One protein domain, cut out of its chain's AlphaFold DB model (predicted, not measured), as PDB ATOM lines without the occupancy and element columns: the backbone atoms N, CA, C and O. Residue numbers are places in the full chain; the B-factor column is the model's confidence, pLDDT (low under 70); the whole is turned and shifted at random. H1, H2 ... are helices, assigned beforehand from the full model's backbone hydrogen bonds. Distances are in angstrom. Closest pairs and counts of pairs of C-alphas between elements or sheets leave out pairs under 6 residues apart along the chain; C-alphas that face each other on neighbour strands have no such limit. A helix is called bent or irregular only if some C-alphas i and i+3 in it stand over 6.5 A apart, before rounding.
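Overview. This is residues 7 to 154 of the 353 residues of an uncharacterized protein of Acinetobacter sp. ANC 4648 (UniProt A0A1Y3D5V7). What does the model look like? It is an elongated body of helices: the longest, H9, runs through the middle with H7 side by side with it, while H2, H3 and bent H4 follow much the same long axis and short H5 and H6 lie between H4 and H7. H8 lies at one end of that axis and the loop of residues 38 to 54 at the other. What is it made of? It has 148 printed residues with nine named helices, H1 to H9 in chain order, and no named strand; the class is all helix. It is compact, with a radius of gyration of the C-alphas of 15.6 A and spans of 55 by 31 by 22 A.

Arrangement. What touches the longest helix? H9, residues 128 to 152, touches H7, residues 97 to 118, at a shallow tilt of 25 degrees, opposite ways; their closest C-alphas, of Lys 97 and Ser 152, are 4.5 A apart. With residues 136 to 143 alone it touches H2, residues 14 to 21, at a shallow tilt of 26 degrees, closest at the C-alphas of Leu 21 and Glu 139, 6.0 A. H8, residues 121 to 125, is close to H9 but not clearly touching, with the C-alphas of Leu 124 and Thr 131 at 7.0 A. What comes next outward? H4, residues 55 to 73, was assigned as one helix by its hydrogen bonds but is bent, with C-alphas 62 and 65 7.5 A apart; its arms are H4a, residues 55 to 62, and H4b, residues 65 to 73. H3, residues 25 to 37, forms hairpins with H2, closest at the C-alphas of Ala 19 and Glu 25, 4.9 A, and with H4a, at Glu 27 and Ile 62, 5.9 A. H5, residues 75 to 83, touches H7 at a steep tilt of 42 degrees, the closest C-alphas being those of Leu 81 and Thr 110, 6.5 A; H6, residues 90 to 93, only just touches H4a, with 3 pairs of C-alphas within 8 A, and H1, residues 7 to 11, touches H3 at Leu 11 and Lys 32, 6.9 A. How do the backbones run? Each O i to N i+4 pair is within hydrogen-bond range in H1, H3, H4a, H4b, H5 and H9, against 3 of 4 in H2, 17 of 18 in H7 and 0 of 1 in H8, which has 1 of 2 O i to N i+3 pairs within range; H6 is too short for an O i to N i+4 pair.

Along the chain. Where do the long helices lie? H9 measures 36.4 A, from C-alpha 128 at (-45.449, -12.944, -17.591) to C-alpha 152 at (-40.311, -25.177, -51.489). H7 measures 31.0 A and H3 17.9 A. Where does the printed part begin? H1 begins at C-alpha 7, at (-50.344, -17.402, -54.816).

Size, cuts and confidence. How large is it, and is it cut? The two C-alphas farthest apart, of Phe 50 and Thr 125, are 55.4 A apart, and the printed part has no cut. Which link is long? H3 to H4 is a long link of 17 residues, in which residues 40 to 41 pair in parallel with residues 53 to 54. Where is confidence low? The mean pLDDT of the printed part is 76.8, and 41 residues are under 70, among them residues 7 to 14, 43 to 51 and 116 to 130.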
ATOM      1  N   SER A   7     -50.216 -18.794 -55.256       60.25
ATOM      2  CA  SER A   7     -50.344 -17.402 -54.816       60.25
ATOM      3  C   SER A   7     -51.702 -17.165 -54.173       60.25
ATOM      4  O   SER A   7     -51.744 -16.637 -53.077       60.25
ATOM      5  N   ASP A   8     -52.783 -17.676 -54.755       58.34
ATOM      6  CA  ASP A   8     -54.131 -17.490 -54.211       58.34
ATOM      7  C   ASP A   8     -54.255 -18.098 -52.800       58.34
ATOM      8  O   ASP A   8     -54.649 -17.412 -51.867       58.34
ATOM      9  N   VAL A   9     -53.744 -19.317 -52.582       60.28
ATOM     10  CA  VAL A   9     -53.721 -19.973 -51.256       60.28
ATOM     11  C   VAL A   9     -52.842 -19.220 -50.245       60.28
ATOM     12  O   VAL A   9     -53.158 -19.176 -49.057       60.28
ATOM     13  N   PHE A  10     -51.735 -18.626 -50.699       65.06
ATOM     14  CA  PHE A  10     -50.884 -17.772 -49.863       65.06
ATOM     15  C   PHE A  10     -51.586 -16.460 -49.483       65.06
ATOM     16  O   PHE A  10     -51.377 -15.929 -48.391       65.06
ATOM     17  N   LEU A  11     -52.415 -15.933 -50.385       65.75
ATOM     18  CA  LEU A  11     -53.080 -14.638 -50.268       65.75
ATOM     19  C   LEU A  11     -54.444 -14.709 -49.562       65.75
ATOM     20  O   LEU A  11     -54.842 -13.711 -48.955       65.75
ATOM     21  N   ASP A  12     -55.082 -15.886 -49.530       65.81
ATOM     22  CA  ASP A  12     -56.388 -16.195 -48.911       65.81
ATOM     23  C   ASP A  12     -56.425 -16.060 -47.367       65.81
ATOM     24  O   ASP A  12     -57.409 -16.400 -46.711       65.81
ATOM     25  N   GLY A  13     -55.364 -15.521 -46.761       60.62
ATOM     26  CA  GLY A  13     -55.376 -14.972 -45.402       60.62
ATOM     27  C   GLY A  13     -55.171 -15.968 -44.262       60.62
ATOM     28  O   GLY A  13     -55.244 -15.589 -43.094       60.62
ATOM     29  N   ILE A  14     -54.839 -17.224 -44.571       64.31
ATOM     30  CA  ILE A  14     -54.497 -18.246 -43.564       64.31
ATOM     31  C   ILE A  14     -53.318 -17.776 -42.691       64.31
ATOM     32  O   ILE A  14     -53.364 -17.892 -41.469       64.31
ATOM     33  N   LEU A  15     -52.309 -17.156 -43.308       74.00
ATOM     34  CA  LEU A  15     -51.107 -16.664 -42.627       74.00
ATOM     35  C   LEU A  15     -51.286 -15.292 -41.949       74.00
ATOM     36  O   LEU A  15     -50.424 -14.892 -41.171       74.00
ATOM     37  N   ASP A  16     -52.397 -14.578 -42.176       75.94
ATOM     38  CA  ASP A  16     -52.666 -13.294 -41.501       75.94
ATOM     39  C   ASP A  16     -52.925 -13.497 -39.991       75.94
ATOM     40  O   ASP A  16     -52.650 -12.626 -39.162       75.94
ATOM     41  N   GLY A  17     -53.462 -14.661 -39.604       73.69
ATOM     42  CA  GLY A  17     -53.576 -15.068 -38.200       73.69
ATOM     43  C   GLY A  17     -52.209 -15.315 -37.568       73.69
ATOM     44  O   GLY A  17     -51.903 -14.744 -36.520       73.69
ATOM     45  N   ASP A  18     -51.379 -16.102 -38.248       76.44
ATOM     46  CA  ASP A  18     -50.052 -16.494 -37.773       76.44
ATOM     47  C   ASP A  18     -49.107 -15.289 -37.681       76.44
ATOM     48  O   ASP A  18     -48.396 -15.140 -36.688       76.44
ATOM     49  N   ALA A  19     -49.173 -14.361 -38.643       83.12
ATOM     50  CA  ALA A  19     -48.397 -13.124 -38.612       83.12
ATOM     51  C   ALA A  19     -48.711 -12.270 -37.372       83.12
ATOM     52  O   ALA A  19     -47.801 -11.715 -36.761       83.12
ATOM     53  N   ARG A  20     -49.985 -12.207 -36.950       83.88
ATOM     54  CA  ARG A  20     -50.397 -11.499 -35.721       83.88
ATOM     55  C   ARG A  20     -49.899 -12.176 -34.452       83.88
ATOM     56  O   ARG A  20     -49.495 -11.506 -33.504       83.88
ATOM     57  N   LEU A  21     -49.932 -13.506 -34.412       76.94
ATOM     58  CA  LEU A  21     -49.418 -14.273 -33.273       76.94
ATOM     59  C   LEU A  21     -47.893 -14.130 -33.138       76.94
ATOM     60  O   LEU A  21     -47.380 -14.031 -32.021       76.94
ATOM     61  N   ALA A  22     -47.202 -14.050 -34.274       86.88
ATOM     62  CA  ALA A  22     -45.763 -13.859 -34.399       86.88
ATOM     63  C   ALA A  22     -45.300 -12.386 -34.358       86.88
ATOM     64  O   ALA A  22     -44.098 -12.133 -34.437       86.88
ATOM     65  N   ASP A  23     -46.222 -11.422 -34.226       90.12
ATOM     66  CA  ASP A  23     -45.938  -9.975 -34.195       90.12
ATOM     67  C   ASP A  23     -45.206  -9.461 -35.447       90.12
ATOM     68  O   ASP A  23     -44.369  -8.564 -35.340       90.12
ATOM     69  N   CYS A  24     -45.444 -10.070 -36.615       93.50
ATOM     70  CA  CYS A  24     -44.739  -9.811 -37.876       93.50
ATOM     71  C   CYS A  24     -45.646  -9.392 -39.046       93.50
ATOM     72  O   CYS A  24     -45.324  -9.601 -40.218       93.50
ATOM     73  N   GLU A  25     -46.785  -8.773 -38.747       93.31
ATOM     74  CA  GLU A  25     -47.777  -8.348 -39.739       93.31
ATOM     75  C   GLU A  25     -47.205  -7.362 -40.761       93.31
ATOM     76  O   GLU A  25     -47.539  -7.430 -41.942       93.31
ATOM     77  N   ALA A  26     -46.335  -6.448 -40.327       92.75
ATOM     78  CA  ALA A  26     -45.738  -5.451 -41.209       92.75
ATOM     79  C   ALA A  26     -44.786  -6.094 -42.228       92.75
ATOM     80  O   ALA A  26     -44.798  -5.740 -43.408       92.75
ATOM     81  N   GLU A  27     -43.968  -7.047 -41.783       95.25
ATOM     82  CA  GLU A  27     -43.094  -7.838 -42.642       95.25
ATOM     83  C   GLU A  27     -43.911  -8.713 -43.597       95.25
ATOM     84  O   GLU A  27     -43.654  -8.730 -44.804       95.25
ATOM     85  N   PHE A  28     -44.951  -9.378 -43.085       93.00
ATOM     86  CA  PHE A  28     -45.815 -10.210 -43.910       93.00
ATOM     87  C   PHE A  28     -46.550  -9.404 -44.978       93.00
ATOM     88  O   PHE A  28     -46.557  -9.809 -46.137       93.00
ATOM     89  N   LEU A  29     -47.083  -8.229 -44.637       91.56
ATOM     90  CA  LEU A  29     -47.758  -7.350 -45.590       91.56
ATOM     91  C   LEU A  29     -46.821  -6.909 -46.724       91.56
ATOM     92  O   LEU A  29     -47.234  -6.873 -47.883       91.56
ATOM     93  N   LYS A  30     -45.546  -6.622 -46.423       93.75
ATOM     94  CA  LYS A  30     -44.538  -6.328 -47.458       93.75
ATOM     95  C   LYS A  30     -44.360  -7.514 -48.405       93.75
ATOM     96  O   LYS A  30     -44.378  -7.325 -49.619       93.75
ATOM     97  N   LEU A  31     -44.222  -8.726 -47.865       91.31
ATOM     98  CA  LEU A  31     -44.080  -9.939 -48.670       91.31
ATOM     99  C   LEU A  31     -45.338 -10.220 -49.509       91.31
ATOM    100  O   LEU A  31     -45.229 -10.528 -50.695       91.31
ATOM    101  N   LYS A  32     -46.521 -10.064 -48.909       88.00
ATOM    102  CA  LYS A  32     -47.827 -10.244 -49.551       88.00
ATOM    103  C   LYS A  32     -47.979  -9.308 -50.749       88.00
ATOM    104  O   LYS A  32     -48.193  -9.776 -51.863       88.00
ATOM    105  N   ASN A  33     -47.704  -8.015 -50.559       89.12
ATOM    106  CA  ASN A  33     -47.725  -7.017 -51.629       89.12
ATOM    107  C   ASN A  33     -46.734  -7.343 -52.758       89.12
ATOM    108  O   ASN A  33     -47.024  -7.093 -53.927       89.12
ATOM    109  N   LEU A  34     -45.551  -7.886 -52.444       86.88
ATOM    110  CA  LEU A  34     -44.592  -8.299 -53.474       86.88
ATOM    111  C   LEU A  34     -45.133  -9.454 -54.317       86.88
ATOM    112  O   LEU A  34     -44.953  -9.441 -55.533       86.88
ATOM    113  N   ILE A  35     -45.792 -10.423 -53.685       84.25
ATOM    114  CA  ILE A  35     -46.390 -11.579 -54.356       84.25
ATOM    115  C   ILE A  35     -47.614 -11.169 -55.188       84.25
ATOM    116  O   ILE A  35     -47.744 -11.627 -56.317       84.25
ATOM    117  N   GLU A  36     -48.468 -10.279 -54.679       83.69
ATOM    118  CA  GLU A  36     -49.657  -9.781 -55.393       83.69
ATOM    119  C   GLU A  36     -49.293  -8.968 -56.640       83.69
ATOM    120  O   GLU A  36     -49.906  -9.117 -57.696       83.69
ATOM    121  N   ASN A  37     -48.277  -8.108 -56.535       84.38
ATOM    122  CA  ASN A  37     -47.949  -7.148 -57.589       84.38
ATOM    123  C   ASN A  37     -46.950  -7.678 -58.627       84.38
ATOM    124  O   ASN A  37     -46.660  -6.987 -59.606       84.38
ATOM    125  N   ASN A  38     -46.389  -8.877 -58.436       78.19
ATOM    126  CA  ASN A  38     -45.350  -9.414 -59.312       78.19
ATOM    127  C   ASN A  38     -45.606 -10.874 -59.675       78.19
ATOM    128  O   ASN A  38     -46.029 -11.681 -58.858       78.19
ATOM    129  N   LYS A  39     -45.203 -11.264 -60.888       74.94
ATOM    130  CA  LYS A  39     -45.016 -12.685 -61.203       74.94
ATOM    131  C   LYS A  39     -43.771 -13.168 -60.484       74.94
ATOM    132  O   LYS A  39     -42.663 -12.811 -60.883       74.94
ATOM    133  N   VAL A  40     -43.927 -13.953 -59.428       76.75
ATOM    134  CA  VAL A  40     -42.796 -14.370 -58.596       76.75
ATOM    135  C   VAL A  40     -42.268 -15.760 -58.971       76.75
ATOM    136  O   VAL A  40     -42.914 -16.574 -59.637       76.75
ATOM    137  N   THR A  41     -41.032 -16.037 -58.573       73.81
ATOM    138  CA  THR A  41     -40.382 -17.339 -58.705       73.81
ATOM    139  C   THR A  41     -39.494 -17.600 -57.496       73.81
ATOM    140  O   THR A  41     -38.969 -16.670 -56.893       73.81
ATOM    141  N   VAL A  42     -39.275 -18.874 -57.183       74.50
ATOM    142  CA  VAL A  42     -38.299 -19.324 -56.184       74.50
ATOM    143  C   VAL A  42     -37.145 -19.958 -56.954       74.50
ATOM    144  O   VAL A  42     -37.265 -21.075 -57.457       74.50
ATOM    145  N   ALA A  43     -36.063 -19.208 -57.152       66.12
ATOM    146  CA  ALA A  43     -34.930 -19.633 -57.973       66.12
ATOM    147  C   ALA A  43     -33.602 -19.396 -57.256       66.12
ATOM    148  O   ALA A  43     -33.524 -18.584 -56.331       66.12
ATOM    149  N   LYS A  44     -32.544 -20.066 -57.729       67.75
ATOM    150  CA  LYS A  44     -31.205 -19.886 -57.175       67.75
ATOM    151  C   LYS A  44     -30.797 -18.410 -57.210       67.75
ATOM    152  O   LYS A  44     -31.019 -17.741 -58.227       67.75
ATOM    153  N   GLN A  45     -30.211 -17.891 -56.134       58.28
ATOM    154  CA  GLN A  45     -29.701 -16.515 -56.121       58.28
ATOM    155  C   GLN A  45     -28.748 -16.265 -57.307       58.28
ATOM    156  O   GLN A  45     -27.942 -17.122 -57.667       58.28
ATOM    157  N   GLY A  46     -28.889 -15.108 -57.961       55.66
ATOM    158  CA  GLY A  46     -28.136 -14.755 -59.174       55.66
ATOM    159  C   GLY A  46     -28.704 -15.302 -60.492       55.66
ATOM    160  O   GLY A  46     -28.256 -14.893 -61.563       55.66
ATOM    161  N   THR A  47     -29.723 -16.168 -60.459       55.47
ATOM    162  CA  THR A  47     -30.377 -16.652 -61.685       55.47
ATOM    163  C   THR A  47     -31.332 -15.588 -62.226       55.47
ATOM    164  O   THR A  47     -32.286 -15.203 -61.548       55.47
ATOM    165  N   LYS A  48     -31.112 -15.118 -63.460       53.56
ATOM    166  CA  LYS A  48     -32.050 -14.211 -64.138       53.56
ATOM    167  C   LYS A  48     -33.282 -14.998 -64.595       53.56
ATOM    168  O   LYS A  48     -33.202 -15.767 -65.548       53.56
ATOM    169  N   ALA A  49     -34.419 -14.790 -63.938       56.94
ATOM    170  CA  ALA A  49     -35.712 -15.258 -64.426       56.94
ATOM    171  C   ALA A  49     -36.350 -14.151 -65.276       56.94
ATOM    172  O   ALA A  49     -36.672 -13.075 -64.777       56.94
ATOM    173  N   PHE A  50     -36.489 -14.382 -66.582       53.38
ATOM    174  CA  PHE A  50     -37.013 -13.367 -67.497       53.38
ATOM    175  C   PHE A  50     -38.465 -13.018 -67.133       53.38
ATOM    176  O   PHE A  50     -39.334 -13.891 -67.138       53.38
ATOM    177  N   GLY A  51     -38.717 -11.754 -66.779       63.38
ATOM    178  CA  GLY A  51     -40.052 -11.255 -66.433       63.38
ATOM    179  C   GLY A  51     -40.651 -11.804 -65.130       63.38
ATOM    180  O   GLY A  51     -41.864 -11.694 -64.954       63.38
ATOM    181  N   LYS A  52     -39.844 -12.405 -64.239       75.00
ATOM    182  CA  LYS A  52     -40.290 -12.868 -62.916       75.00
ATOM    183  C   LYS A  52     -39.376 -12.382 -61.801       75.00
ATOM    184  O   LYS A  52     -38.155 -12.414 -61.932       75.00
ATOM    185  N   LEU A  53     -39.977 -11.999 -60.683       76.69
ATOM    186  CA  LEU A  53     -39.277 -11.579 -59.481       76.69
ATOM    187  C   LEU A  53     -38.824 -12.805 -58.681       76.69
ATOM    188  O   LEU A  53     -39.653 -13.620 -58.283       76.69
ATOM    189  N   ASN A  54     -37.521 -12.955 -58.437       81.19
ATOM    190  CA  ASN A  54     -37.049 -13.983 -57.510       81.19
ATOM    191  C   ASN A  54     -37.372 -13.546 -56.077       81.19
ATOM    192  O   ASN A  54     -36.835 -12.542 -55.617       81.19
ATOM    193  N   ILE A  55     -38.249 -14.278 -55.393       85.69
ATOM    194  CA  ILE A  55     -38.796 -13.855 -54.099       85.69
ATOM    195  C   ILE A  55     -37.842 -14.124 -52.928       85.69
ATOM    196  O   ILE A  55     -37.939 -13.451 -51.908       85.69
ATOM    197  N   LEU A  56     -36.888 -15.056 -53.070       86.75
ATOM    198  CA  LEU A  56     -36.009 -15.463 -51.964       86.75
ATOM    199  C   LEU A  56     -35.129 -14.336 -51.404       86.75
ATOM    200  O   LEU A  56     -35.143 -14.162 -50.188       86.75
ATOM    201  N   PRO A  57     -34.407 -13.537 -52.219       87.00
ATOM    202  CA  PRO A  57     -33.615 -12.430 -51.683       87.00
ATOM    203  C   PRO A  57     -34.463 -11.423 -50.899       87.00
ATOM    204  O   PRO A  57     -34.049 -10.974 -49.837       87.00
ATOM    205  N   LEU A  58     -35.671 -11.125 -51.393       90.44
ATOM    206  CA  LEU A  58     -36.589 -10.179 -50.758       90.44
ATOM    207  C   LEU A  58     -37.186 -10.744 -49.471       90.44
ATOM    208  O   LEU A  58     -37.304 -10.028 -48.487       90.44
ATOM    209  N   PHE A  59     -37.521 -12.035 -49.447       93.12
ATOM    210  CA  PHE A  59     -37.919 -12.706 -48.214       93.12
ATOM    211  C   PHE A  59     -36.815 -12.620 -47.154       93.12
ATOM    212  O   PHE A  59     -37.086 -12.226 -46.021       93.12
ATOM    213  N   CYS A  60     -35.571 -12.940 -47.525       91.56
ATOM    214  CA  CYS A  60     -34.443 -12.842 -46.606       91.56
ATOM    215  C   CYS A  60     -34.263 -11.403 -46.112       91.56
ATOM    216  O   CYS A  60     -34.111 -11.202 -44.912       91.56
ATOM    217  N   GLU A  61     -34.345 -10.405 -46.989       93.06
ATOM    218  CA  GLU A  61     -34.267  -8.990 -46.608       93.06
ATOM    219  C   GLU A  61     -35.368  -8.597 -45.612       93.06
ATOM    220  O   GLU A  61     -35.084  -7.985 -44.586       93.06
ATOM    221  N   ILE A  62     -36.613  -9.002 -45.873       95.75
ATOM    222  CA  ILE A  62     -37.773  -8.642 -45.053       95.75
ATOM    223  C   ILE A  62     -37.696  -9.255 -43.647       95.75
ATOM    224  O   ILE A  62     -38.078  -8.595 -42.682       95.75
ATOM    225  N   PHE A  63     -37.232 -10.501 -43.518       95.94
ATOM    226  CA  PHE A  63     -37.336 -11.257 -42.264       95.94
ATOM    227  C   PHE A  63     -36.026 -11.416 -41.484       95.94
ATOM    228  O   PHE A  63     -36.085 -11.794 -40.313       95.94
ATOM    229  N   SER A  64     -34.856 -11.126 -42.070       93.62
ATOM    230  CA  SER A  64     -33.561 -11.385 -41.408       93.62
ATOM    231  C   SER A  64     -33.395 -10.631 -40.093       93.62
ATOM    232  O   SER A  64     -32.950 -11.224 -39.116       93.62
ATOM    233  N   GLU A  65     -33.775  -9.352 -40.036       93.00
ATOM    234  CA  GLU A  65     -33.630  -8.548 -38.815       93.00
ATOM    235  C   GLU A  65     -34.450  -9.136 -37.662       93.00
ATOM    236  O   GLU A  65     -33.931  -9.349 -36.567       93.00
ATOM    237  N   LYS A  66     -35.713  -9.489 -37.927       94.25
ATOM    238  CA  LYS A  66     -36.602 -10.074 -36.916       94.25
ATOM    239  C   LYS A  66     -36.172 -11.484 -36.512       94.25
ATOM    240  O   LYS A  66     -36.258 -11.847 -35.338       94.25
ATOM    241  N   PHE A  67     -35.675 -12.267 -37.468       94.00
ATOM    242  CA  PHE A  67     -35.105 -13.580 -37.195       94.00
ATOM    243  C   PHE A  67     -33.908 -13.461 -36.252       94.00
ATOM    244  O   PHE A  67     -33.923 -14.069 -35.185       94.00
ATOM    245  N   ILE A  68     -32.939 -12.596 -36.562       92.19
ATOM    246  CA  ILE A  68     -31.781 -12.333 -35.695       92.19
ATOM    247  C   ILE A  68     -32.229 -11.823 -34.321       92.19
ATOM    248  O   ILE A  68     -31.776 -12.357 -33.309       92.19
ATOM    249  N   TYR A  69     -33.170 -10.874 -34.275       93.56
ATOM    250  CA  TYR A  69     -33.716 -10.339 -33.029       93.56
ATOM    251  C   TYR A  69     -34.214 -11.449 -32.097       93.56
ATOM    252  O   TYR A  69     -33.801 -11.508 -30.939       93.56
ATOM    253  N   TYR A  70     -35.047 -12.378 -32.579       91.38
ATOM    254  CA  TYR A  70     -35.545 -13.461 -31.727       91.38
ATOM    255  C   TYR A  70     -34.453 -14.440 -31.292       91.38
ATOM    256  O   TYR A  70     -34.494 -14.925 -30.159       91.38
ATOM    257  N   LEU A  71     -33.455 -14.708 -32.140       89.94
ATOM    258  CA  LEU A  71     -32.319 -15.555 -31.764       89.94
ATOM    259  C   LEU A  71     -31.437 -14.905 -30.689       89.94
ATOM    260  O   LEU A  71     -30.901 -15.601 -29.826       89.94
ATOM    261  N   GLU A  72     -31.284 -13.584 -30.716       90.62
ATOM    262  CA  GLU A  72     -30.552 -12.843 -29.688       90.62
ATOM    263  C   GLU A  72     -31.339 -12.746 -28.378       90.62
ATOM    264  O   GLU A  72     -30.768 -12.946 -27.305       90.62
ATOM    265  N   GLN A  73     -32.650 -12.503 -28.458       89.00
ATOM    266  CA  GLN A  73     -33.528 -12.444 -27.287       89.00
ATOM    267  C   GLN A  73     -33.676 -13.802 -26.590       89.00
ATOM    268  O   GLN A  73     -33.792 -13.854 -25.364       89.00
ATOM    269  N   PHE A  74     -33.646 -14.905 -27.345       90.25
ATOM    270  CA  PHE A  74     -33.842 -16.257 -26.818       90.25
ATOM    271  C   PHE A  74     -32.668 -17.183 -27.157       90.25
ATOM    272  O   PHE A  74     -32.777 -18.031 -28.050       90.25
ATOM    273  N   PRO A  75     -31.561 -17.113 -26.388       86.50
ATOM    274  CA  PRO A  75     -30.365 -17.918 -26.630       86.50
ATOM    275  C   PRO A  75     -30.613 -19.430 -26.668       86.50
ATOM    276  O   PRO A  75     -29.882 -20.141 -27.352       86.50
ATOM    277  N   MET A  76     -31.638 -19.937 -25.968       85.12
ATOM    278  CA  MET A  76     -32.000 -21.354 -26.048       85.12
ATOM    279  C   MET A  76     -32.526 -21.752 -27.433       85.12
ATOM    280  O   MET A  76     -32.104 -22.778 -27.947       85.12
ATOM    281  N   ILE A  77     -33.372 -20.923 -28.058       89.19
ATOM    282  CA  ILE A  77     -33.866 -21.164 -29.422       89.19
ATOM    283  C   ILE A  77     -32.688 -21.125 -30.394       89.19
ATOM    284  O   ILE A  77     -32.544 -21.997 -31.245       89.19
ATOM    285  N   ARG A  78     -31.815 -20.123 -30.241       89.31
ATOM    286  CA  ARG A  78     -30.611 -19.969 -31.059       89.31
ATOM    287  C   ARG A  78     -29.687 -21.177 -30.964       89.31
ATOM    288  O   ARG A  78     -29.195 -21.631 -31.990       89.31
ATOM    289  N   LYS A  79     -29.458 -21.690 -29.755       83.94
ATOM    290  CA  LYS A  79     -28.661 -22.898 -29.547       83.94
ATOM    291  C   LYS A  79     -29.305 -24.103 -30.234       83.94
ATOM    292  O   LYS A  79     -28.638 -24.747 -31.031       83.94
ATOM    293  N   ASP A  80     -30.593 -24.341 -29.989       81.56
ATOM    294  CA  ASP A  80     -31.317 -25.484 -30.558       81.56
ATOM    295  C   ASP A  80     -31.341 -25.422 -32.105       81.56
ATOM    296  O   ASP A  80     -31.259 -26.452 -32.771       81.56
ATOM    297  N   LEU A  81     -31.387 -24.224 -32.700       80.00
ATOM    298  CA  LEU A  81     -31.246 -24.025 -34.148       80.00
ATOM    299  C   LEU A  81     -29.820 -24.268 -34.658       80.00
ATOM    300  O   LEU A  81     -29.650 -24.945 -35.673       80.00
ATOM    301  N   TYR A  82     -28.795 -23.758 -33.972       78.44
ATOM    302  CA  TYR A  82     -27.403 -23.987 -34.370       78.44
ATOM    303  C   TYR A  82     -26.998 -25.455 -34.271       78.44
ATOM    304  O   TYR A  82     -26.290 -25.938 -35.154       78.44
ATOM    305  N   ASP A  83     -27.472 -26.172 -33.252       68.50
ATOM    306  CA  ASP A  83     -27.229 -27.609 -33.087       68.50
ATOM    307  C   ASP A  83     -27.838 -28.413 -34.260       68.50
ATOM    308  O   ASP A  83     -27.320 -29.462 -34.642       68.50
ATOM    309  N   LEU A  84     -28.888 -27.880 -34.898       68.81
ATOM    310  CA  LEU A  84     -29.493 -28.410 -36.126       68.81
ATOM    311  C   LEU A  84     -28.843 -27.892 -37.422       68.81
ATOM    312  O   LEU A  84     -29.277 -28.258 -38.514       68.81
ATOM    313  N   GLY A  85     -27.809 -27.054 -37.328       66.12
ATOM    314  CA  GLY A  85     -27.109 -26.470 -38.473       66.12
ATOM    315  C   GLY A  85     -27.794 -25.246 -39.088       66.12
ATOM    316  O   GLY A  85     -27.403 -24.822 -40.174       66.12
ATOM    317  N   VAL A  86     -28.795 -24.658 -38.424       72.62
ATOM    318  CA  VAL A  86     -29.434 -23.413 -38.870       72.62
ATOM    319  C   VAL A  86     -28.634 -22.215 -38.376       72.62
ATOM    320  O   VAL A  86     -28.458 -22.030 -37.173       72.62
ATOM    321  N   THR A  87     -28.164 -21.372 -39.299       77.38
ATOM    322  CA  THR A  87     -27.487 -20.119 -38.944       77.38
ATOM    323  C   THR A  87     -28.473 -18.958 -38.817       77.38
ATOM    324  O   THR A  87     -29.609 -19.028 -39.281       77.38
ATOM    325  N   GLY A  88     -28.032 -17.849 -38.212       74.62
ATOM    326  CA  GLY A  88     -28.806 -16.600 -38.190       74.62
ATOM    327  C   GLY A  88     -28.888 -15.897 -39.553       74.62
ATOM    328  O   GLY A  88     -29.619 -14.921 -39.686       74.62
ATOM    329  N   ASN A  89     -28.142 -16.366 -40.561       80.44
ATOM    330  CA  ASN A  89     -28.080 -15.747 -41.879       80.44
ATOM    331  C   ASN A  89     -29.034 -16.455 -42.852       80.44
ATOM    332  O   ASN A  89     -28.667 -17.428 -43.512       80.44
ATOM    333  N   LEU A  90     -30.259 -15.934 -42.987       83.69
ATOM    334  CA  LEU A  90     -31.261 -16.494 -43.903       83.69
ATOM    335  C   LEU A  90     -30.774 -16.547 -45.358       83.69
ATOM    336  O   LEU A  90     -31.141 -17.457 -46.092       83.69
ATOM    337  N   THR A  91     -29.920 -15.613 -45.778       78.56
ATOM    338  CA  THR A  91     -29.389 -15.552 -47.149       78.56
ATOM    339  C   THR A  91     -28.497 -16.751 -47.474       78.56
ATOM    340  O   THR A  91     -28.543 -17.254 -48.595       78.56
ATOM    341  N   GLU A  92     -27.718 -17.229 -46.501       72.12
ATOM    342  CA  GLU A  92     -26.903 -18.444 -46.640       72.12
ATOM    343  C   GLU A  92     -27.768 -19.706 -46.643       72.12
ATOM    344  O   GLU A  92     -27.495 -20.647 -47.388       72.12
ATOM    345  N   MET A  93     -28.827 -19.713 -45.830       76.12
ATOM    346  CA  MET A  93     -29.692 -20.878 -45.657       76.12
ATOM    347  C   MET A  93     -30.699 -21.054 -46.799       76.12
ATOM    348  O   MET A  93     -31.072 -22.179 -47.111       76.12
ATOM    349  N   LEU A  94     -31.140 -19.969 -47.440       78.56
ATOM    350  CA  LEU A  94     -32.237 -19.962 -48.413       78.56
ATOM    351  C   LEU A  94     -31.743 -19.564 -49.802       78.56
ATOM    352  O   LEU A  94     -31.991 -18.463 -50.303       78.56
ATOM    353  N   THR A  95     -31.031 -20.489 -50.442       70.12
ATOM    354  CA  THR A  95     -30.439 -20.233 -51.759       70.12
ATOM    355  C   THR A  95     -31.306 -20.703 -52.916       70.12
ATOM    356  O   THR A  95     -31.232 -20.083 -53.972       70.12
ATOM    357  N   ASP A  96     -32.135 -21.736 -52.740       69.94
ATOM    358  CA  ASP A  96     -33.088 -22.251 -53.729       69.94
ATOM    359  C   ASP A  96     -34.259 -23.011 -53.067       69.94
ATOM    360  O   ASP A  96     -34.327 -23.132 -51.846       69.94
ATOM    361  N   LYS A  97     -35.185 -23.542 -53.879       70.94
ATOM    362  CA  LYS A  97     -36.385 -24.254 -53.403       70.94
ATOM    363  C   LYS A  97     -36.097 -25.500 -52.554       70.94
ATOM    364  O   LYS A  97     -36.909 -25.835 -51.698       70.94
ATOM    365  N   PHE A  98     -34.990 -26.200 -52.805       62.94
ATOM    366  CA  PHE A  98     -34.620 -27.393 -52.041       62.94
ATOM    367  C   PHE A  98     -34.107 -26.979 -50.672       62.94
ATOM    368  O   PHE A  98     -34.540 -27.518 -49.662       62.94
ATOM    369  N   MET A  99     -33.287 -25.932 -50.642       69.69
ATOM    370  CA  MET A  99     -32.830 -25.342 -49.391       69.69
ATOM    371  C   MET A  99     -33.984 -24.742 -48.577       69.69
ATOM    372  O   MET A  99     -33.974 -24.841 -47.358       69.69
ATOM    373  N   CYS A 100     -35.025 -24.200 -49.225       70.19
ATOM    374  CA  CYS A 100     -36.256 -23.801 -48.534       70.19
ATOM    375  C   CYS A 100     -36.963 -24.977 -47.852       70.19
ATOM    376  O   CYS A 100     -37.447 -24.812 -46.736       70.19
ATOM    377  N   PHE A 101     -37.014 -26.149 -48.497       74.50
ATOM    378  CA  PHE A 101     -37.585 -27.355 -47.894       74.50
ATOM    379  C   PHE A 101     -36.780 -27.771 -46.662       74.50
ATOM    380  O   PHE A 101     -37.335 -27.845 -45.567       74.50
ATOM    381  N   ASP A 102     -35.472 -27.971 -46.834       60.38
ATOM    382  CA  ASP A 102     -34.588 -28.438 -45.764       60.38
ATOM    383  C   ASP A 102     -34.603 -27.468 -44.578       60.38
ATOM    384  O   ASP A 102     -34.787 -27.880 -43.436       60.38
ATOM    385  N   PHE A 103     -34.508 -26.164 -44.846       76.44
ATOM    386  CA  PHE A 103     -34.622 -25.133 -43.821       76.44
ATOM    387  C   PHE A 103     -35.972 -25.186 -43.094       76.44
ATOM    388  O   PHE A 103     -35.993 -25.154 -41.864       76.44
ATOM    389  N   SER A 104     -37.088 -25.317 -43.822       79.56
ATOM    390  CA  SER A 104     -38.425 -25.360 -43.216       79.56
ATOM    391  C   SER A 104     -38.571 -26.521 -42.223       79.56
ATOM    392  O   SER A 104     -39.058 -26.326 -41.110       79.56
ATOM    393  N   GLU A 105     -38.050 -27.703 -42.560       76.06
ATOM    394  CA  GLU A 105     -38.098 -28.880 -41.686       76.06
ATOM    395  C   GLU A 105     -37.270 -28.685 -40.405       76.06
ATOM    396  O   GLU A 105     -37.683 -29.112 -39.323       76.06
ATOM    397  N   LEU A 106     -36.113 -28.017 -40.497       72.50
ATOM    398  CA  LEU A 106     -35.282 -27.708 -39.329       72.50
ATOM    399  C   LEU A 106     -35.966 -26.690 -38.408       72.50
ATOM    400  O   LEU A 106     -36.032 -26.911 -37.199       72.50
ATOM    401  N   ILE A 107     -36.542 -25.626 -38.974       85.00
ATOM    402  CA  ILE A 107     -37.301 -24.626 -38.214       85.00
ATOM    403  C   ILE A 107     -38.501 -25.269 -37.506       85.00
ATOM    404  O   ILE A 107     -38.732 -25.003 -36.323       85.00
ATOM    405  N   TYR A 108     -39.230 -26.160 -38.184       79.25
ATOM    406  CA  TYR A 108     -40.387 -26.847 -37.609       79.25
ATOM    407  C   TYR A 108     -40.025 -27.714 -36.396       79.25
ATOM    408  O   TYR A 108     -40.760 -27.739 -35.405       79.25
ATOM    409  N   LYS A 109     -38.875 -28.402 -36.430       71.56
ATOM    410  CA  LYS A 109     -38.389 -29.200 -35.290       71.56
ATOM    411  C   LYS A 109     -38.158 -28.332 -34.057       71.56
ATOM    412  O   LYS A 109     -38.639 -28.677 -32.975       71.56
ATOM    413  N   THR A 110     -37.477 -27.199 -34.219       77.88
ATOM    414  CA  THR A 110     -37.233 -26.276 -33.105       77.88
ATOM    415  C   THR A 110     -38.532 -25.649 -32.611       77.88
ATOM    416  O   THR A 110     -38.779 -25.628 -31.405       77.88
ATOM    417  N   TYR A 111     -39.420 -25.235 -33.519       82.06
ATOM    418  CA  TYR A 111     -40.767 -24.783 -33.165       82.06
ATOM    419  C   TYR A 111     -41.497 -25.811 -32.289       82.06
ATOM    420  O   TYR A 111     -41.934 -25.475 -31.189       82.06
ATOM    421  N   LYS A 112     -41.574 -27.077 -32.722       76.94
ATOM    422  CA  LYS A 112     -42.279 -28.143 -31.996       76.94
ATOM    423  C   LYS A 112     -41.693 -28.366 -30.601       76.94
ATOM    424  O   LYS A 112     -42.444 -28.510 -29.637       76.94
ATOM    425  N   LEU A 113     -40.365 -28.356 -30.481       78.06
ATOM    426  CA  LEU A 113     -39.676 -28.495 -29.197       78.06
ATOM    427  C   LEU A 113     -40.071 -27.388 -28.210       78.06
ATOM    428  O   LEU A 113     -40.300 -27.668 -27.032       78.06
ATOM    429  N   HIS A 114     -40.145 -26.136 -28.664       77.12
ATOM    430  CA  HIS A 114     -40.472 -25.006 -27.791       77.12
ATOM    431  C   HIS A 114     -41.976 -24.799 -27.591       77.12
ATOM    432  O   HIS A 114     -42.375 -24.361 -26.515       77.12
ATOM    433  N   SER A 115     -42.809 -25.180 -28.558       70.38
ATOM    434  CA  SER A 115     -44.267 -25.211 -28.415       70.38
ATOM    435  C   SER A 115     -44.686 -26.172 -27.296       70.38
ATOM    436  O   SER A 115     -45.412 -25.768 -26.393       70.38
ATOM    437  N   LEU A 116     -44.103 -27.374 -27.234       64.06
ATOM    438  CA  LEU A 116     -44.351 -28.319 -26.134       64.06
ATOM    439  C   LEU A 116     -43.945 -27.769 -24.756       64.06
ATOM    440  O   LEU A 116     -44.543 -28.130 -23.745       64.06
ATOM    441  N   LYS A 117     -42.927 -26.898 -24.696       66.31
ATOM    442  CA  LYS A 117     -42.495 -26.237 -23.451       66.31
ATOM    443  C   LYS A 117     -43.471 -25.137 -23.012       66.31
ATOM    444  O   LYS A 117     -43.567 -24.881 -21.817       66.31
ATOM    445  N   LEU A 118     -44.186 -24.504 -23.947       63.00
ATOM    446  CA  LEU A 118     -45.231 -23.513 -23.651       63.00
ATOM    447  C   LEU A 118     -46.498 -24.150 -23.064       63.00
ATOM    448  O   LEU A 118     -47.182 -23.494 -22.282       63.00
ATOM    449  N   ASP A 119     -46.777 -25.408 -23.412       53.88
ATOM    450  CA  ASP A 119     -47.934 -26.167 -22.915       53.88
ATOM    451  C   ASP A 119     -47.729 -26.734 -21.497       53.88
ATOM    452  O   ASP A 119     -48.676 -27.203 -20.866       53.88
ATOM    453  N   GLN A 120     -46.502 -26.702 -20.964       56.28
ATOM    454  CA  GLN A 120     -46.207 -27.159 -19.605       56.28
ATOM    455  C   GLN A 120     -46.422 -26.022 -18.589       56.28
ATOM    456  O   GLN A 120     -45.676 -25.040 -18.574       56.28
ATOM    457  N   ASP A 121     -47.392 -26.200 -17.680       47.72
ATOM    458  CA  ASP A 121     -47.844 -25.234 -16.650       47.72
ATOM    459  C   ASP A 121     -46.721 -24.572 -15.819       47.72
ATOM    460  O   ASP A 121     -46.883 -23.479 -15.271       47.72
ATOM    461  N   VAL A 122     -45.549 -25.204 -15.736       50.25
ATOM    462  CA  VAL A 122     -44.395 -24.736 -14.954       50.25
ATOM    463  C   VAL A 122     -43.794 -23.437 -15.517       50.25
ATOM    464  O   VAL A 122     -43.253 -22.639 -14.750       50.25
ATOM    465  N   TRP A 123     -43.921 -23.167 -16.821       48.41
ATOM    466  CA  TRP A 123     -43.353 -21.960 -17.445       48.41
ATOM    467  C   TRP A 123     -44.172 -20.681 -17.198       48.41
ATOM    468  O   TRP A 123     -43.637 -19.579 -17.291       48.41
ATOM    469  N   LEU A 124     -45.451 -20.804 -16.825       50.19
ATOM    470  CA  LEU A 124     -46.372 -19.669 -16.664       50.19
ATOM    471  C   LEU A 124     -46.171 -18.875 -15.360       50.19
ATOM    472  O   LEU A 124     -46.712 -17.779 -15.216       50.19
ATOM    473  N   THR A 125     -45.396 -19.391 -14.400       51.03
ATOM    474  CA  THR A 125     -45.361 -18.858 -13.023       51.03
ATOM    475  C   THR A 125     -44.194 -17.913 -12.709       51.03
ATOM    476  O   THR A 125     -44.172 -17.325 -11.628       51.03
ATOM    477  N   LYS A 126     -43.250 -17.676 -13.633       50.00
ATOM    478  CA  LYS A 126     -42.160 -16.697 -13.441       50.00
ATOM    479  C   LYS A 126     -41.967 -15.827 -14.690       50.00
ATOM    480  O   LYS A 126     -41.489 -16.293 -15.711       50.00
ATOM    481  N   ASN A 127     -42.288 -14.535 -14.567       54.31
ATOM    482  CA  ASN A 127     -42.190 -13.480 -15.593       54.31
ATOM    483  C   ASN A 127     -43.162 -13.590 -16.788       54.31
ATOM    484  O   ASN A 127     -42.806 -13.992 -17.898       54.31
ATOM    485  N   ILE A 128     -44.377 -13.070 -16.584       55.72
ATOM    486  CA  ILE A 128     -45.449 -12.944 -17.591       55.72
ATOM    487  C   ILE A 128     -44.972 -12.206 -18.863       55.72
ATOM    488  O   ILE A 128     -45.297 -12.614 -19.977       55.72
ATOM    489  N   GLY A 129     -44.155 -11.152 -18.720       55.22
ATOM    490  CA  GLY A 129     -43.635 -10.377 -19.858       55.22
ATOM    491  C   GLY A 129     -42.665 -11.158 -20.755       55.22
ATOM    492  O   GLY A 129     -42.780 -11.103 -21.978       55.22
ATOM    493  N   ASN A 130     -41.766 -11.944 -20.151       67.06
ATOM    494  CA  ASN A 130     -40.815 -12.797 -20.873       67.06
ATOM    495  C   ASN A 130     -41.545 -13.964 -21.567       67.06
ATOM    496  O   ASN A 130     -41.271 -14.289 -22.716       67.06
ATOM    497  N   THR A 131     -42.585 -14.500 -20.922       72.69
ATOM    498  CA  THR A 131     -43.427 -15.572 -21.481       72.69
ATOM    499  C   THR A 131     -44.182 -15.130 -22.740       72.69
ATOM    500  O   THR A 131     -44.260 -15.882 -23.710       72.69
ATOM    501  N   ARG A 132     -44.709 -13.895 -22.772       80.06
ATOM    502  CA  ARG A 132     -45.404 -13.361 -23.958       80.06
ATOM    503  C   ARG A 132     -44.458 -13.184 -25.146       80.06
ATOM    504  O   ARG A 132     -44.826 -13.542 -26.260       80.06
ATOM    505  N   GLN A 133     -43.262 -12.642 -24.914       84.31
ATOM    506  CA  GLN A 133     -42.264 -12.474 -25.975       84.31
ATOM    507  C   GLN A 133     -41.696 -13.815 -26.444       84.31
ATOM    508  O   GLN A 133     -41.498 -14.012 -27.638       84.31
ATOM    509  N   PHE A 134     -41.517 -14.770 -25.529       84.38
ATOM    510  CA  PHE A 134     -41.101 -16.122 -25.881       84.38
ATOM    511  C   PHE A 134     -42.149 -16.822 -26.748       84.38
ATOM    512  O   PHE A 134     -41.802 -17.406 -27.770       84.38
ATOM    513  N   ARG A 135     -43.442 -16.691 -26.411       82.75
ATOM    514  CA  ARG A 135     -44.529 -17.187 -27.266       82.75
ATOM    515  C   ARG A 135     -44.453 -16.580 -28.665       82.75
ATOM    516  O   ARG A 135     -44.440 -17.337 -29.622       82.75
ATOM    517  N   LYS A 136     -44.317 -15.255 -28.785       87.44
ATOM    518  CA  LYS A 136     -44.156 -14.584 -30.089       87.44
ATOM    519  C   LYS A 136     -42.979 -15.147 -30.894       87.44
ATOM    520  O   LYS A 136     -43.132 -15.392 -32.081       87.44
ATOM    521  N   ALA A 137     -41.840 -15.415 -30.254       88.38
ATOM    522  CA  ALA A 137     -40.687 -16.022 -30.919       88.38
ATOM    523  C   ALA A 137     -40.974 -17.443 -31.430       88.38
ATOM    524  O   ALA A 137     -40.571 -17.793 -32.535       88.38
ATOM    525  N   VAL A 138     -41.689 -18.259 -30.651       83.00
ATOM    526  CA  VAL A 138     -42.095 -19.611 -31.066       83.00
ATOM    527  C   VAL A 138     -43.093 -19.550 -32.226       83.00
ATOM    528  O   VAL A 138     -42.911 -20.258 -33.213       83.00
ATOM    529  N   GLU A 139     -44.090 -18.668 -32.159       85.31
ATOM    530  CA  GLU A 139     -45.035 -18.439 -33.264       85.31
ATOM    531  C   GLU A 139     -44.322 -17.907 -34.515       85.31
ATOM    532  O   GLU A 139     -44.643 -18.296 -35.635       85.31
ATOM    533  N   PHE A 140     -43.283 -17.087 -34.347       92.62
ATOM    534  CA  PHE A 140     -42.458 -16.622 -35.459       92.62
ATOM    535  C   PHE A 140     -41.687 -17.759 -36.139       92.62
ATOM    536  O   PHE A 140     -41.594 -17.774 -37.366       92.62
ATOM    537  N   LEU A 141     -41.186 -18.748 -35.391       87.25
ATOM    538  CA  LEU A 141     -40.596 -19.949 -35.998       87.25
ATOM    539  C   LEU A 141     -41.629 -20.712 -36.834       87.25
ATOM    540  O   LEU A 141     -41.330 -21.087 -37.963       87.25
ATOM    541  N   HIS A 142     -42.844 -20.906 -36.313       83.12
ATOM    542  CA  HIS A 142     -43.926 -21.548 -37.066       83.12
ATOM    543  C   HIS A 142     -44.230 -20.800 -38.367       83.12
ATOM    544  O   HIS A 142     -44.280 -21.398 -39.440       83.12
ATOM    545  N   PHE A 143     -44.342 -19.479 -38.282       86.38
ATOM    546  CA  PHE A 143     -44.605 -18.616 -39.422       86.38
ATOM    547  C   PHE A 143     -43.505 -18.696 -40.500       86.38
ATOM    548  O   PHE A 143     -43.794 -18.846 -41.689       86.38
ATOM    549  N   ILE A 144     -42.231 -18.656 -40.096       92.62
ATOM    550  CA  ILE A 144     -41.088 -18.805 -41.010       92.62
ATOM    551  C   ILE A 144     -41.068 -20.198 -41.653       92.62
ATOM    552  O   ILE A 144     -40.784 -20.315 -42.850       92.62
ATOM    553  N   TYR A 145     -41.394 -21.242 -40.889       86.88
ATOM    554  CA  TYR A 145     -41.564 -22.594 -41.418       86.88
ATOM    555  C   TYR A 145     -42.631 -22.624 -42.519       86.88
ATOM    556  O   TYR A 145     -42.324 -23.059 -43.625       86.88
ATOM    557  N   GLU A 146     -43.838 -22.111 -42.270       78.38
ATOM    558  CA  GLU A 146     -44.943 -22.167 -43.236       78.38
ATOM    559  C   GLU A 146     -44.593 -21.447 -44.551       78.38
ATOM    560  O   GLU A 146     -44.778 -22.007 -45.634       78.38
ATOM    561  N   ILE A 147     -43.992 -20.251 -44.491       86.00
ATOM    562  CA  ILE A 147     -43.601 -19.511 -45.704       86.00
ATOM    563  C   ILE A 147     -42.499 -20.237 -46.483       86.00
ATOM    564  O   ILE A 147     -42.578 -20.373 -47.707       86.00
ATOM    565  N   THR A 148     -41.454 -20.707 -45.804       86.25
ATOM    566  CA  THR A 148     -40.334 -21.377 -46.486       86.25
ATOM    567  C   THR A 148     -40.745 -22.744 -47.030       86.25
ATOM    568  O   THR A 148     -40.366 -23.110 -48.147       86.25
ATOM    569  N   HIS A 149     -41.623 -23.450 -46.322       79.56
ATOM    570  CA  HIS A 149     -42.256 -24.665 -46.808       79.56
ATOM    571  C   HIS A 149     -43.110 -24.383 -48.049       79.56
ATOM    572  O   HIS A 149     -43.032 -25.111 -49.041       79.56
ATOM    573  N   PHE A 150     -43.869 -23.287 -48.053       76.75
ATOM    574  CA  PHE A 150     -44.630 -22.849 -49.215       76.75
ATOM    575  C   PHE A 150     -43.723 -22.548 -50.422       76.75
ATOM    576  O   PHE A 150     -43.975 -23.032 -51.527       76.75
ATOM    577  N   PHE A 151     -42.607 -21.842 -50.218       79.88
ATOM    578  CA  PHE A 151     -41.620 -21.580 -51.275       79.88
ATOM    579  C   PHE A 151     -40.993 -22.853 -51.845       79.88
ATOM    580  O   PHE A 151     -40.699 -22.915 -53.043       79.88
ATOM    581  N   SER A 152     -40.834 -23.892 -51.026       72.44
ATOM    582  CA  SER A 152     -40.311 -25.177 -51.489       72.44
ATOM    583  C   SER A 152     -41.235 -25.905 -52.480       72.44
ATOM    584  O   SER A 152     -40.757 -26.619 -53.366       72.44
ATOM    585  N   LYS A 153     -42.554 -25.675 -52.403       66.88
ATOM    586  CA  LYS A 153     -43.594 -26.379 -53.181       66.88
ATOM    587  C   LYS A 153     -43.782 -25.893 -54.626       66.88
ATOM    588  O   LYS A 153     -44.684 -26.373 -55.304       66.88
ATOM    589  N   GLY A 154     -42.947 -24.983 -55.132       51.94
ATOM    590  CA  GLY A 154     -43.147 -24.197 -56.366       51.94
ATOM    591  C   GLY A 154     -43.290 -24.897 -57.743       51.94
ATOM    592  O   GLY A 154     -42.933 -24.275 -58.742       51.94
TER     593      GLY A 154